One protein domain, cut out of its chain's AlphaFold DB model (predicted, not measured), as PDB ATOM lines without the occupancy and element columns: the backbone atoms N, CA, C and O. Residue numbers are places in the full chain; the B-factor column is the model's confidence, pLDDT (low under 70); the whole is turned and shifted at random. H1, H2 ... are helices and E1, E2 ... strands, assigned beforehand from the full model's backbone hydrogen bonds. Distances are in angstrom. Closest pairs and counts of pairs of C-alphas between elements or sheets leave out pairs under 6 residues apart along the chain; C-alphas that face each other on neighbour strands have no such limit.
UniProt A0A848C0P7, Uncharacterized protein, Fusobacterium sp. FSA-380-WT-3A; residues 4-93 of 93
ATOM      1  N   LYS A   4     -18.269 -43.691 100.110       94.56
ATOM      2  CA  LYS A   4     -19.575 -43.103 100.434       94.56
ATOM      3  C   LYS A   4     -19.378 -41.707 101.016       94.56
ATOM      4  O   LYS A   4     -20.027 -40.778 100.544       94.56
ATOM      5  N   ILE A   5     -18.468 -41.573 101.982       96.81
ATOM      6  CA  ILE A   5     -18.148 -40.293 102.629       96.81
ATOM      7  C   ILE A   5     -17.624 -39.304 101.585       96.81
ATOM      8  O   ILE A   5     -18.164 -38.211 101.474       96.81
ATOM      9  N   GLU A   6     -16.687 -39.722 100.727       97.00
ATOM     10  CA  GLU A   6     -16.133 -38.890  99.647       97.00
ATOM     11  C   GLU A   6     -17.231 -38.313  98.733       97.00
ATOM     12  O   GLU A   6     -17.189 -37.147  98.350       97.00
ATOM     13  N   LYS A   7     -18.257 -39.108  98.397       97.56
ATOM     14  CA  LYS A   7     -19.397 -38.639  97.592       97.56
ATOM     15  C   LYS A   7     -20.278 -37.634  98.326       97.56
ATOM     16  O   LYS A   7     -20.866 -36.785  97.669       97.56
ATOM     17  N   ILE A   8     -20.438 -37.776  99.639       97.62
ATOM     18  CA  ILE A   8     -21.225 -36.836 100.443       97.62
ATOM     19  C   ILE A   8     -20.450 -35.525 100.586       97.62
ATOM     20  O   ILE A   8     -21.007 -34.479 100.280       97.62
ATOM     21  N   VAL A   9     -19.162 -35.597 100.933       98.06
ATOM     22  CA  VAL A   9     -18.259 -34.440 101.028       98.06
ATOM     23  C   VAL A   9     -18.246 -33.648  99.726       98.06
ATOM     24  O   VAL A   9     -18.443 -32.443  99.761       98.06
ATOM     25  N   LYS A  10     -18.141 -34.317  98.570       98.06
ATOM     26  CA  LYS A  10     -18.219 -33.651  97.257       98.06
ATOM     27  C   LYS A  10     -19.515 -32.873  97.038       98.06
ATOM     28  O   LYS A  10     -19.478 -31.801  96.458       98.06
ATOM     29  N   LYS A  11     -20.653 -33.393  97.496       98.31
ATOM     30  CA  LYS A  11     -21.938 -32.693  97.356       98.31
ATOM     31  C   LYS A  11     -22.063 -31.506  98.310       98.31
ATOM     32  O   LYS A  11     -22.653 -30.503  97.935       98.31
ATOM     33  N   ILE A  12     -21.531 -31.626  99.527       98.31
ATOM     34  CA  ILE A  12     -21.460 -30.507 100.480       98.31
ATOM     35  C   ILE A  12     -20.563 -29.407  99.899       98.31
ATOM     36  O   ILE A  12     -20.972 -28.255  99.847       98.31
ATOM     37  N   ASP A  13     -19.391 -29.780  99.386       98.38
ATOM     38  CA  ASP A  13     -18.446 -28.875  98.728       98.38
ATOM     39  C   ASP A  13     -19.056 -28.163  97.507       98.38
ATOM     40  O   ASP A  13     -18.901 -26.955  97.349       98.38
ATOM     41  N   GLU A  14     -19.805 -28.879  96.661       98.44
ATOM     42  CA  GLU A  14     -20.548 -28.270  95.549       98.44
ATOM     43  C   GLU A  14     -21.564 -27.227  96.047       98.44
ATOM     44  O   GLU A  14     -21.639 -26.134  95.488       98.44
ATOM     45  N   GLU A  15     -22.304 -27.520  97.120       98.31
ATOM     46  CA  GLU A  15     -23.246 -26.565  97.718       98.31
ATOM     47  C   GLU A  15     -22.549 -25.354  98.346       98.31
ATOM     48  O   GLU A  15     -23.065 -24.239  98.256       98.31
ATOM     49  N   PHE A  16     -21.369 -25.544  98.937       97.38
ATOM     50  CA  PHE A  16     -20.555 -24.456  99.473       97.38
ATOM     51  C   PHE A  16     -20.065 -23.529  98.357       97.38
ATOM     52  O   PHE A  16     -20.279 -22.314  98.411       97.38
ATOM     53  N   LYS A  17     -19.523 -24.101  97.278       96.50
ATOM     54  CA  LYS A  17     -19.074 -23.354  96.093       96.50
ATOM     55  C   LYS A  17     -20.210 -22.612  95.404       96.50
ATOM     56  O   LYS A  17     -20.037 -21.460  95.013       96.50
ATOM     57  N   ASN A  18     -21.394 -23.222  95.316       97.31
ATOM     58  CA  ASN A  18     -22.598 -22.570  94.787       97.31
ATOM     59  C   ASN A  18     -22.993 -21.313  95.585       97.31
ATOM     60  O   ASN A  18     -23.681 -20.443  95.051       97.31
ATOM     61  N   ARG A  19     -22.553 -21.213  96.844       95.44
ATOM     62  CA  ARG A  19     -22.777 -20.076  97.743       95.44
ATOM     63  C   ARG A  19     -21.575 -19.130  97.850       95.44
ATOM     64  O   ARG A  19     -21.655 -18.143  98.569       95.44
ATOM     65  N   GLY A  20     -20.495 -19.390  97.109       93.19
ATOM     66  CA  GLY A  20     -19.294 -18.549  97.078       93.19
ATOM     67  C   GLY A  20     -18.213 -18.924  98.096       93.19
ATOM     68  O   GLY A  20     -17.274 -18.158  98.276       93.19
ATOM     69  N   PHE A  21     -18.324 -20.089  98.738       93.31
ATOM     70  CA  PHE A  21     -17.364 -20.567  99.732       93.31
ATOM     71  C   PHE A  21     -16.423 -21.607  99.109       93.31
ATOM     72  O   PHE A  21     -16.846 -22.707  98.750       93.31
ATOM     73  N   GLU A  22     -15.138 -21.270  98.985       92.75
ATOM     74  CA  GLU A  22     -14.097 -22.134  98.408       92.75
ATOM     75  C   GLU A  22     -13.214 -22.765  99.502       92.75
ATOM     76  O   GLU A  22     -12.022 -22.506  99.573       92.75
ATOM     77  N   ILE A  23     -13.813 -23.609 100.352       94.00
ATOM     78  CA  ILE A  23     -13.177 -24.223 101.544       94.00
ATOM     79  C   ILE A  23     -13.086 -25.755 101.455       94.00
ATOM     80  O   ILE A  23     -13.389 -26.498 102.391       94.00
ATOM     81  N   THR A  24     -12.747 -26.262 100.267       95.94
ATOM     82  CA  THR A  24     -12.726 -27.709 100.003       95.94
ATOM     83  C   THR A  24     -11.702 -28.429 100.879       95.94
ATOM     84  O   THR A  24     -11.970 -29.533 101.350       95.94
ATOM     85  N   GLU A  25     -10.528 -27.823 101.069       95.38
ATOM     86  CA  GLU A  25      -9.439 -28.402 101.860       95.38
ATOM     87  C   GLU A  25      -9.829 -28.486 103.338       95.38
ATOM     88  O   GLU A  25      -9.720 -29.566 103.917       95.38
ATOM     89  N   ASP A  26     -10.419 -27.425 103.893       96.31
ATOM     90  CA  ASP A  26     -10.893 -27.377 105.282       96.31
ATOM     91  C   ASP A  26     -12.005 -28.399 105.548       96.31
ATOM     92  O   ASP A  26     -12.010 -29.093 106.567       96.31
ATOM     93  N   LEU A  27     -12.947 -28.549 104.608       97.44
ATOM     94  CA  LEU A  27     -14.006 -29.552 104.710       97.44
ATOM     95  C   LEU A  27     -13.442 -30.979 104.691       97.44
ATOM     96  O   LEU A  27     -13.908 -31.842 105.441       97.44
ATOM     97  N   ILE A  28     -12.457 -31.251 103.831       97.38
ATOM     98  CA  ILE A  28     -11.797 -32.559 103.783       97.38
ATOM     99  C   ILE A  28     -11.024 -32.799 105.079       97.38
ATOM    100  O   ILE A  28     -11.197 -33.858 105.685       97.38
ATOM    101  N   GLU A  29     -10.232 -31.824 105.527       96.81
ATOM    102  CA  GLU A  29      -9.451 -31.912 106.759       96.81
ATOM    103  C   GLU A  29     -10.352 -32.188 107.962       96.81
ATOM    104  O   GLU A  29     -10.081 -33.123 108.721       96.81
ATOM    105  N   LEU A  30     -11.470 -31.471 108.101       97.06
ATOM    106  CA  LEU A  30     -12.454 -31.712 109.155       97.06
ATOM    107  C   LEU A  30     -12.907 -33.179 109.182       97.06
ATOM    108  O   LEU A  30     -12.927 -33.815 110.237       97.06
ATOM    109  N   VAL A  31     -13.271 -33.732 108.024       97.19
ATOM    110  CA  VAL A  31     -13.806 -35.097 107.919       97.19
ATOM    111  C   VAL A  31     -12.729 -36.163 108.140       97.19
ATOM    112  O   VAL A  31     -13.044 -37.264 108.605       97.19
ATOM    113  N   GLU A  32     -11.470 -35.872 107.814       96.88
ATOM    114  CA  GLU A  32     -10.349 -36.791 108.037       96.88
ATOM    115  C   GLU A  32      -9.815 -36.750 109.473       96.88
ATOM    116  O   GLU A  32      -9.394 -37.785 109.993       96.88
ATOM    117  N   THR A  33      -9.868 -35.589 110.126       96.50
ATOM    118  CA  THR A  33      -9.319 -35.383 111.476       96.50
ATOM    119  C   THR A  33     -10.352 -35.585 112.583       96.50
ATOM    120  O   THR A  33      -9.989 -35.983 113.691       96.50
ATOM    121  N   THR A  34     -11.643 -35.387 112.295       95.94
ATOM    122  CA  THR A  34     -12.715 -35.475 113.295       95.94
ATOM    123  C   THR A  34     -13.569 -36.729 113.104       95.94
ATOM    124  O   THR A  34     -14.504 -36.785 112.300       95.94
ATOM    125  N   GLU A  35     -13.271 -37.763 113.899       94.88
ATOM    126  CA  GLU A  35     -13.897 -39.088 113.790       94.88
ATOM    127  C   GLU A  35     -15.431 -39.058 113.944       94.88
ATOM    128  O   GLU A  35     -16.123 -39.827 113.273       94.88
ATOM    129  N   SER A  36     -15.984 -38.182 114.796       94.44
ATOM    130  CA  SER A  36     -17.438 -38.057 114.997       94.44
ATOM    131  C   SER A  36     -18.158 -37.587 113.731       94.44
ATOM    132  O   SER A  36     -19.122 -38.232 113.316       94.44
ATOM    133  N   VAL A  37     -17.641 -36.549 113.064       95.88
ATOM    134  CA  VAL A  37     -18.170 -36.055 111.781       95.88
ATOM    135  C   VAL A  37     -18.072 -37.149 110.722       95.88
ATOM    136  O   VAL A  37     -19.056 -37.462 110.051       95.88
ATOM    137  N   SER A  38     -16.913 -37.807 110.620       95.69
ATOM    138  CA  SER A  38     -16.688 -38.901 109.667       95.69
ATOM    139  C   SER A  38     -17.695 -40.047 109.842       95.69
ATOM    140  O   SER A  38     -18.329 -40.491 108.878       95.69
ATOM    141  N   LYS A  39     -17.905 -40.501 111.086       94.94
ATOM    142  CA  LYS A  39     -18.872 -41.559 111.421       94.94
ATOM    143  C   LYS A  39     -20.304 -41.151 111.110       94.94
ATOM    144  O   LYS A  39     -21.064 -41.955 110.569       94.94
ATOM    145  N   ALA A  40     -20.684 -39.928 111.443       94.69
ATOM    146  CA  ALA A  40     -22.046 -39.477 111.232       94.69
ATOM    147  C   ALA A  40     -22.353 -39.268 109.738       94.69
ATOM    148  O   ALA A  40     -23.407 -39.702 109.267       94.69
ATOM    149  N   LEU A  41     -21.393 -38.783 108.941       95.94
ATOM    150  CA  LEU A  41     -21.494 -38.783 107.474       95.94
ATOM    151  C   LEU A  41     -21.590 -40.204 106.899       95.94
ATOM    152  O   LEU A  41     -22.377 -40.453 105.982       95.94
ATOM    153  N   ALA A  42     -20.845 -41.166 107.452       95.06
ATOM    154  CA  ALA A  42     -20.919 -42.564 107.023       95.06
ATOM    155  C   ALA A  42     -22.316 -43.177 107.240       95.06
ATOM    156  O   ALA A  42     -22.742 -44.023 106.447       95.06
ATOM    157  N   ASN A  43     -23.049 -42.728 108.260       93.94
ATOM    158  CA  ASN A  43     -24.387 -43.221 108.608       93.94
ATOM    159  C   ASN A  43     -25.534 -42.393 108.008       93.94
ATOM    160  O   ASN A  43     -26.671 -42.858 107.975       93.94
ATOM    161  N   THR A  44     -25.235 -41.225 107.446       92.25
ATOM    162  CA  THR A  44     -26.235 -40.295 106.913       92.25
ATOM    163  C   THR A  44     -26.367 -40.416 105.391       92.25
ATOM    164  O   THR A  44     -25.468 -40.887 104.685       92.25
ATOM    165  N   ASN A  45     -27.533 -40.041 104.862       93.94
ATOM    166  CA  ASN A  45     -27.737 -39.803 103.435       93.94
ATOM    167  C   ASN A  45     -27.720 -38.297 103.189       93.94
ATOM    168  O   ASN A  45     -28.310 -37.563 103.968       93.94
ATOM    169  N   PHE A  46     -27.135 -37.850 102.076       94.81
ATOM    170  CA  PHE A  46     -27.020 -36.417 101.764       94.81
ATOM    171  C   PHE A  46     -28.347 -35.643 101.870       94.81
ATOM    172  O   PHE A  46     -28.358 -34.530 102.363       94.81
ATOM    173  N   ASN A  47     -29.476 -36.245 101.486       94.56
ATOM    174  CA  ASN A  47     -30.788 -35.589 101.556       94.56
ATOM    175  C   ASN A  47     -31.270 -35.279 102.989       94.56
ATOM    176  O   ASN A  47     -32.265 -34.582 103.140       94.56
ATOM    177  N   ASN A  48     -30.615 -35.834 104.012       94.94
ATOM    178  CA  ASN A  48     -30.890 -35.558 105.423       94.94
ATOM    179  C   ASN A  48     -29.918 -34.517 106.007       94.94
ATOM    180  O   ASN A  48     -29.959 -34.271 107.206       94.94
ATOM    181  N   ILE A  49     -29.001 -33.988 105.193       97.12
ATOM    182  CA  ILE A  49     -28.052 -32.953 105.593       97.12
ATOM    183  C   ILE A  49     -28.649 -31.613 105.182       97.12
ATOM    184  O   ILE A  49     -28.983 -31.410 104.013       97.12
ATOM    185  N   GLU A  50     -28.772 -30.699 106.135       97.38
ATOM    186  CA  GLU A  50     -29.280 -29.354 105.881       97.38
ATOM    187  C   GLU A  50     -28.107 -28.384 105.769       97.38
ATOM    188  O   GLU A  50     -27.394 -28.173 106.744       97.38
ATOM    189  N   ILE A  51     -27.896 -27.808 104.580       98.19
ATOM    190  CA  ILE A  51     -26.836 -26.822 104.337       98.19
ATOM    191  C   ILE A  51     -27.374 -25.415 104.605       98.19
ATOM    192  O   ILE A  51     -28.314 -24.971 103.936       98.19
ATOM    193  N   PHE A  52     -26.725 -24.654 105.479       97.56
ATOM    194  CA  PHE A  52     -27.107 -23.283 105.835       97.56
ATOM    195  C   PHE A  52     -25.942 -22.304 105.648       97.56
ATOM    196  O   PHE A  52     -24.792 -22.705 105.514       97.56
ATOM    197  N   GLN A  53     -26.268 -21.017 105.588       97.12
ATOM    198  CA  GLN A  53     -25.328 -19.901 105.515       97.12
ATOM    199  C   GLN A  53     -25.805 -18.825 106.488       97.12
ATOM    200  O   GLN A  53     -27.011 -18.590 106.595       97.12
ATOM    201  N   VAL A  54     -24.867 -18.192 107.183       94.94
ATOM    202  CA  VAL A  54     -25.115 -17.097 108.118       94.94
ATOM    203  C   VAL A  54     -24.324 -15.885 107.639       94.94
ATOM    204  O   VAL A  54     -23.134 -15.750 107.916       94.94
ATOM    205  N   ASP A  55     -24.991 -15.014 106.880       90.62
ATOM    206  CA  ASP A  55     -24.362 -13.853 106.233       90.62
ATOM    207  C   ASP A  55     -23.709 -12.892 107.236       90.62
ATOM    208  O   ASP A  55     -22.636 -12.359 106.974       90.62
ATOM    209  N   GLU A  56     -24.340 -12.682 108.397       91.88
ATOM    210  CA  GLU A  56     -23.844 -11.763 109.433       91.88
ATOM    211  C   GLU A  56     -22.518 -12.223 110.057       91.88
ATOM    212  O   GLU A  56     -21.746 -11.392 110.532       91.88
ATOM    213  N   GLU A  57     -22.246 -13.528 110.029       90.94
ATOM    214  CA  GLU A  57     -21.049 -14.150 110.607       90.94
ATOM    215  C   GLU A  57     -20.059 -14.620 109.534       90.94
ATOM    216  O   GLU A  57     -19.059 -15.255 109.857       90.94
ATOM    217  N   ASN A  58     -20.345 -14.329 108.256       92.19
ATOM    218  CA  ASN A  58     -19.609 -14.848 107.104       92.19
ATOM    219  C   ASN A  58     -19.348 -16.362 107.220       92.19
ATOM    220  O   ASN A  58     -18.231 -16.847 107.022       92.19
ATOM    221  N   ALA A  59     -20.392 -17.097 107.606       96.00
ATOM    222  CA  ALA A  59     -20.290 -18.504 107.938       96.00
ATOM    223  C   ALA A  59     -21.142 -19.376 107.019       96.00
ATOM    224  O   ALA A  59     -22.237 -19.000 106.588       96.00
ATOM    225  N   ILE A  60     -20.659 -20.585 106.764       97.94
ATOM    226  CA  ILE A  60     -21.393 -21.634 106.064       97.94
ATOM    227  C   ILE A  60     -21.290 -22.929 106.852       97.94
ATOM    228  O   ILE A  60     -20.291 -23.197 107.511       97.94
ATOM    229  N   GLY A  61     -22.325 -23.749 106.809       97.75
ATOM    230  CA  GLY A  61     -22.330 -24.948 107.617       97.75
ATOM    231  C   GLY A  61     -23.362 -25.958 107.189       97.75
ATOM    232  O   GLY A  61     -24.088 -25.789 106.202       97.75
ATOM    233  N   PHE A  62     -23.398 -27.042 107.947       98.12
ATOM    234  CA  PHE A  62     -24.398 -28.069 107.765       98.12
ATOM    235  C   PHE A  62     -24.779 -28.756 109.066       98.12
ATOM    236  O   PHE A  62     -23.953 -28.968 109.955       98.12
ATOM    237  N   THR A  63     -26.049 -29.133 109.140       97.31
ATOM    238  CA  THR A  63     -26.578 -29.977 110.206       97.31
ATOM    239  C   THR A  63     -26.560 -31.424 109.737       97.31
ATOM    240  O   THR A  63     -26.989 -31.739 108.622       97.31
ATOM    241  N   LEU A  64     -26.045 -32.307 110.585       93.12
ATOM    242  CA  LEU A  64     -25.970 -33.742 110.357       93.12
ATOM    243  C   LEU A  64     -26.330 -34.458 111.668       93.12
ATOM    244  O   LEU A  64     -25.664 -34.270 112.678       93.12
ATOM    245  N   ASP A  65     -27.362 -35.301 111.659       87.94
ATOM    246  CA  ASP A  65     -27.771 -36.064 112.852       87.94
ATOM    247  C   ASP A  65     -27.947 -35.158 114.099       87.94
ATOM    248  O   ASP A  65     -28.701 -34.188 114.037       87.94
ATOM    249  N   GLU A  66     -27.240 -35.424 115.205       90.38
ATOM    250  CA  GLU A  66     -27.221 -34.600 116.429       90.38
ATOM    251  C   GLU A  66     -26.060 -33.579 116.453       90.38
ATOM    252  O   GLU A  66     -25.590 -33.183 117.519       90.38
ATOM    253  N   MET A  67     -25.562 -33.159 115.285       95.06
ATOM    254  CA  MET A  67     -24.441 -32.221 115.156       95.06
ATOM    255  C   MET A  67     -24.746 -31.073 114.196       95.06
ATOM    256  O   MET A  67     -25.363 -31.250 113.145       95.06
ATOM    257  N   GLN A  68     -24.212 -29.901 114.517       97.19
ATOM    258  CA  GLN A  68     -24.082 -28.775 113.601       97.19
ATOM    259  C   GLN A  68     -22.598 -28.461 113.412       97.19
ATOM    260  O   GLN A  68     -21.857 -28.358 114.387       97.19
ATOM    261  N   VAL A  69     -22.177 -28.314 112.160       97.81
ATOM    262  CA  VAL A  69     -20.822 -27.911 111.777       97.81
ATOM    263  C   VAL A  69     -20.891 -26.519 111.165       97.81
ATOM    264  O   VAL A  69     -21.609 -26.331 110.183       97.81
ATOM    265  N   ASN A  70     -20.136 -25.573 111.715       97.81
ATOM    266  CA  ASN A  70     -19.997 -24.209 111.211       97.81
ATOM    267  C   ASN A  70     -18.566 -23.988 110.714       97.81
ATOM    268  O   ASN A  70     -17.617 -24.328 111.414       97.81
ATOM    269  N   PHE A  71     -18.422 -23.385 109.538       97.75
ATOM    270  CA  PHE A  71     -17.179 -22.811 109.036       97.75
ATOM    271  C   PHE A  71     -17.326 -21.295 109.060       97.75
ATOM    272  O   PHE A  71     -18.161 -20.756 108.337       97.75
ATOM    273  N   PHE A  72     -16.526 -20.623 109.880       96.88
ATOM    274  CA  PHE A  72     -16.418 -19.168 109.917       96.88
ATOM    275  C   PHE A  72     -15.276 -18.746 109.015       96.88
ATOM    276  O   PHE A  72     -14.155 -19.229 109.192       96.88
ATOM    277  N   ILE A  73     -15.564 -17.884 108.043       94.25
ATOM    278  CA  ILE A  73     -14.561 -17.451 107.079       94.25
ATOM    279  C   ILE A  73     -14.087 -16.052 107.426       94.25
ATOM    280  O   ILE A  73     -14.880 -15.118 107.557       94.25
ATOM    281  N   GLU A  74     -12.777 -15.895 107.512       91.69
ATOM    282  CA  GLU A  74     -12.123 -14.602 107.623       91.69
ATOM    283  C   GLU A  74     -11.397 -14.303 106.315       91.69
ATOM    284  O   GLU A  74     -10.713 -15.158 105.759       91.69
ATOM    285  N   TYR A  75     -11.577 -13.083 105.812       88.56
ATOM    286  CA  TYR A  75     -10.896 -12.586 104.622       88.56
ATOM    287  C   TYR A  75     -10.007 -11.412 105.010       88.56
ATOM    288  O   TYR A  75     -10.455 -10.486 105.695       88.56
ATOM    289  N   GLY A  76      -8.777 -11.410 104.513       88.94
ATOM    290  CA  GLY A  76      -7.859 -10.291 104.663       88.94
ATOM    291  C   GLY A  76      -7.019 -10.071 103.415       88.94
ATOM    292  O   GLY A  76      -7.075 -10.829 102.453       88.94
ATOM    293  N   GLU A  77      -6.254  -8.988 103.429       93.44
ATOM    294  CA  GLU A  77      -5.257  -8.673 102.411       93.44
ATOM    295  C   GLU A  77      -4.016  -8.154 103.131       93.44
ATOM    296  O   GLU A  77      -4.117  -7.275 103.994       93.44
ATOM    297  N   ASP A  78      -2.857  -8.718 102.811       92.50
ATOM    298  CA  ASP A  78      -1.568  -8.291 103.344       92.50
ATOM    299  C   ASP A  78      -0.544  -8.043 102.220       92.50
ATOM    300  O   ASP A  78      -0.898  -7.901 101.048       92.50
ATOM    301  N   GLU A  79       0.739  -7.921 102.576       92.69
ATOM    302  CA  GLU A  79       1.816  -7.672 101.609       92.69
ATOM    303  C   GLU A  79       2.021  -8.830 100.606       92.69
ATOM    304  O   GLU A  79       2.634  -8.612  99.555       92.69
ATOM    305  N   GLU A  80       1.513 -10.033 100.896       89.75
ATOM    306  CA  GLU A  80       1.578 -11.224 100.037       89.75
ATOM    307  C   GLU A  80       0.318 -11.401  99.167       89.75
ATOM    308  O   GLU A  80       0.368 -12.097  98.148       89.75
ATOM    309  N   GLY A  81      -0.780 -10.713  99.501       90.75
ATOM    310  CA  GLY A  81      -2.024 -10.679  98.730       90.75
ATOM    311  C   GLY A  81      -3.264 -10.997  99.574       90.75
ATOM    312  O   GLY A  81      -3.215 -10.927 100.801       90.75
ATOM    313  N   PRO A  82      -4.408 -11.312  98.937       88.12
ATOM    314  CA  PRO A  82      -5.595 -11.740  99.657       88.12
ATOM    315  C   PRO A  82      -5.369 -13.115 100.289       88.12
ATOM    316  O   PRO A  82      -4.909 -14.045  99.622       88.12
ATOM    317  N   TRP A  83      -5.753 -13.251 101.551       88.12
ATOM    318  CA  TRP A  83      -5.777 -14.517 102.270       88.12
ATOM    319  C   TRP A  83      -7.188 -14.801 102.784       88.12
ATOM    320  O   TRP A  83      -8.007 -13.894 102.961       88.12
ATOM    321  N   TYR A  84      -7.469 -16.083 103.000       85.12
ATOM    322  CA  TYR A  84      -8.661 -16.531 103.700       85.12
ATOM    323  C   TYR A  84      -8.270 -17.552 104.764       85.12
ATOM    324  O   TYR A  84      -7.312 -18.304 104.588       85.12
ATOM    325  N   GLU A  85      -9.015 -17.565 105.859       89.75
ATOM    326  CA  GLU A  85      -8.881 -18.546 106.931       89.75
ATOM    327  C   GLU A  85     -10.271 -19.082 107.270       89.75
ATOM    328  O   GLU A  85     -11.222 -18.308 107.403       89.75
ATOM    329  N   ALA A  86     -10.404 -20.405 107.371       94.00
ATOM    330  CA  ALA A  86     -11.639 -21.052 107.782       94.00
ATOM    331  C   ALA A  86     -11.464 -21.661 109.177       94.00
ATOM    332  O   ALA A  86     -10.677 -22.582 109.384       94.00
ATOM    333  N   SER A  87     -12.234 -21.167 110.141       94.88
ATOM    334  CA  SER A  87     -12.314 -21.753 111.480       94.88
ATOM    335  C   SER A  87     -13.533 -22.657 111.591       94.88
ATOM    336  O   SER A  87     -14.627 -22.278 111.175       94.88
ATOM    337  N   VAL A  88     -13.369 -23.843 112.184       96.81
ATOM    338  CA  VAL A  88     -14.462 -24.816 112.334       96.81
ATOM    339  C   VAL A  88     -14.971 -24.878 113.768       96.81
ATOM    340  O   VAL A  88     -14.200 -25.069 114.708       96.81
ATOM    341  N   GLU A  89     -16.290 -24.815 113.931       96.94
ATOM    342  CA  GLU A  89     -16.984 -25.105 115.184       96.94
ATOM    343  C   GLU A  89     -17.943 -26.287 115.004       96.94
ATOM    344  O   GLU A  89     -18.642 -26.396 113.996       96.94
ATOM    345  N   ILE A  90     -17.992 -27.174 116.002       96.88
ATOM    346  CA  ILE A  90     -18.927 -28.302 116.044       96.88
ATOM    347  C   ILE A  90     -19.772 -28.201 117.312       96.88
ATOM    348  O   ILE A  90     -19.249 -28.275 118.427       96.88
ATOM    349  N   ILE A  91     -21.086 -28.107 117.140       96.25
ATOM    350  CA  ILE A  91     -22.072 -28.119 118.221       96.25
ATOM    351  C   ILE A  91     -22.742 -29.496 118.232       96.25
ATOM    352  O   ILE A  91     -23.175 -29.974 117.187       96.25
ATOM    353  N   ASN A  92     -22.823 -30.133 119.402       93.62
ATOM    354  CA  ASN A  92     -23.544 -31.397 119.596       93.62
ATOM    355  C   ASN A  92     -24.815 -31.126 120.417       93.62
ATOM    356  O   ASN A  92     -24.748 -30.337 121.368       93.62
ATOM    357  N   PHE A  93     -25.932 -31.760 120.058       88.06
ATOM    358  CA  PHE A  93     -27.241 -31.592 120.705       88.06
ATOM    359  C   PHE A  93     -27.589 -32.717 121.689       88.06
ATOM    360  O   PHE A  93     -27.024 -33.824 121.560       88.06
TER     361      PHE A  93
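This is residues 4 to 93 of the 93 residues of an uncharacterized protein of Fusobacterium sp. FSA-380-WT-3A (UniProt A0A848C0P7). A twisted sheet of four strands has three helices gathered over one face, and its last two strands, E3 and E4, form a long hairpin that runs on past the shorter E1 and E2. The tip of this hairpin, residues 77 to 82, sticks out from the body. The printed part has 90 residues, with three named helices and then four named strands in the order H1 H2 H3 E1 E2 E3 E4; the class is mixed, helices and strands. The sheet's order is E1 - E2 - E3 - E4, all antiparallel, a meander in which each strand is the antiparallel neighbour of the one before. The whole is compact, with a radius of gyration of the C-alphas of 13.3 A, yet elongated in outline, spanning 44 by 24 by 23 A.

In the sheet, E1 is residues 50 to 54 and E2 residues 59 to 64. E3 is residues 67 to 78, 35.1 A from first to last C-alpha, and E4 is residues 81 to 92, 36.4 A long; C-alpha 92 is at (-23.544, -31.397, 119.596). H1 is residues 4 to 18, 21.5 A long, and begins with C-alpha 4 at (-19.575, -43.103, 100.434). H2 is residues 24 to 33, 14.2 A long, and H3 is residues 35 to 43, 12.4 A long.

E1 and E4 are the edge strands and are apart. The hairpin of E3 and E4 has an angle of 163 degrees between directions, with N 70 and O 89 at 2.8 A and N 78 and O 81 at 3.0 A, within hydrogen-bond range. In the hairpin of E2 and E3, at 161 degrees, N 62 and O 69 are 3.0 A apart; in that of E1 and E2, at 157 degrees, N 52 and O 61 are 3.0 A apart. H2 is on the sheet at a height of 9.9 A, slantwise to the strands at 36 degrees to E4 on the local plane. Of its 10 C-alphas 5 fall on E4 and 2 on E3, and it lies over E4, only just not over E3 too; the closest C-alphas of H2 and E4 are those of Asp 26 and Ala 86, 6.8 A apart. H1 only grazes the sheet with residues 12 to 16, and H3 only grazes it with residues 36 to 43. H1, with residues 9 to 13 alone, touches H2 in a helical hairpin, opposite ways at a shallow tilt of 33 degrees, only just short of steep; their closest C-alphas, of Asp 13 and Thr 24, are 6.0 A apart. H1, with residues 4 to 8 alone, touches H3 about perpendicular at 82 degrees, closest at the C-alphas of Ile 5 and Ala 42, 5.7 A. H2 and H3 touch only at the corner by their link, closest at the C-alphas of Val 31 and Ser 38, 5.1 A. Every O i to N i+4 pair is within hydrogen-bond range in H1, H2 and H3.

The two C-alphas farthest apart, of Asn 43 and Glu 79, are 44.7 A apart. The printed part has no cut, and no link is long; H3 to E1 is short and the others are tight. The mean pLDDT of the printed part is 94.9, and no printed residue is under 70.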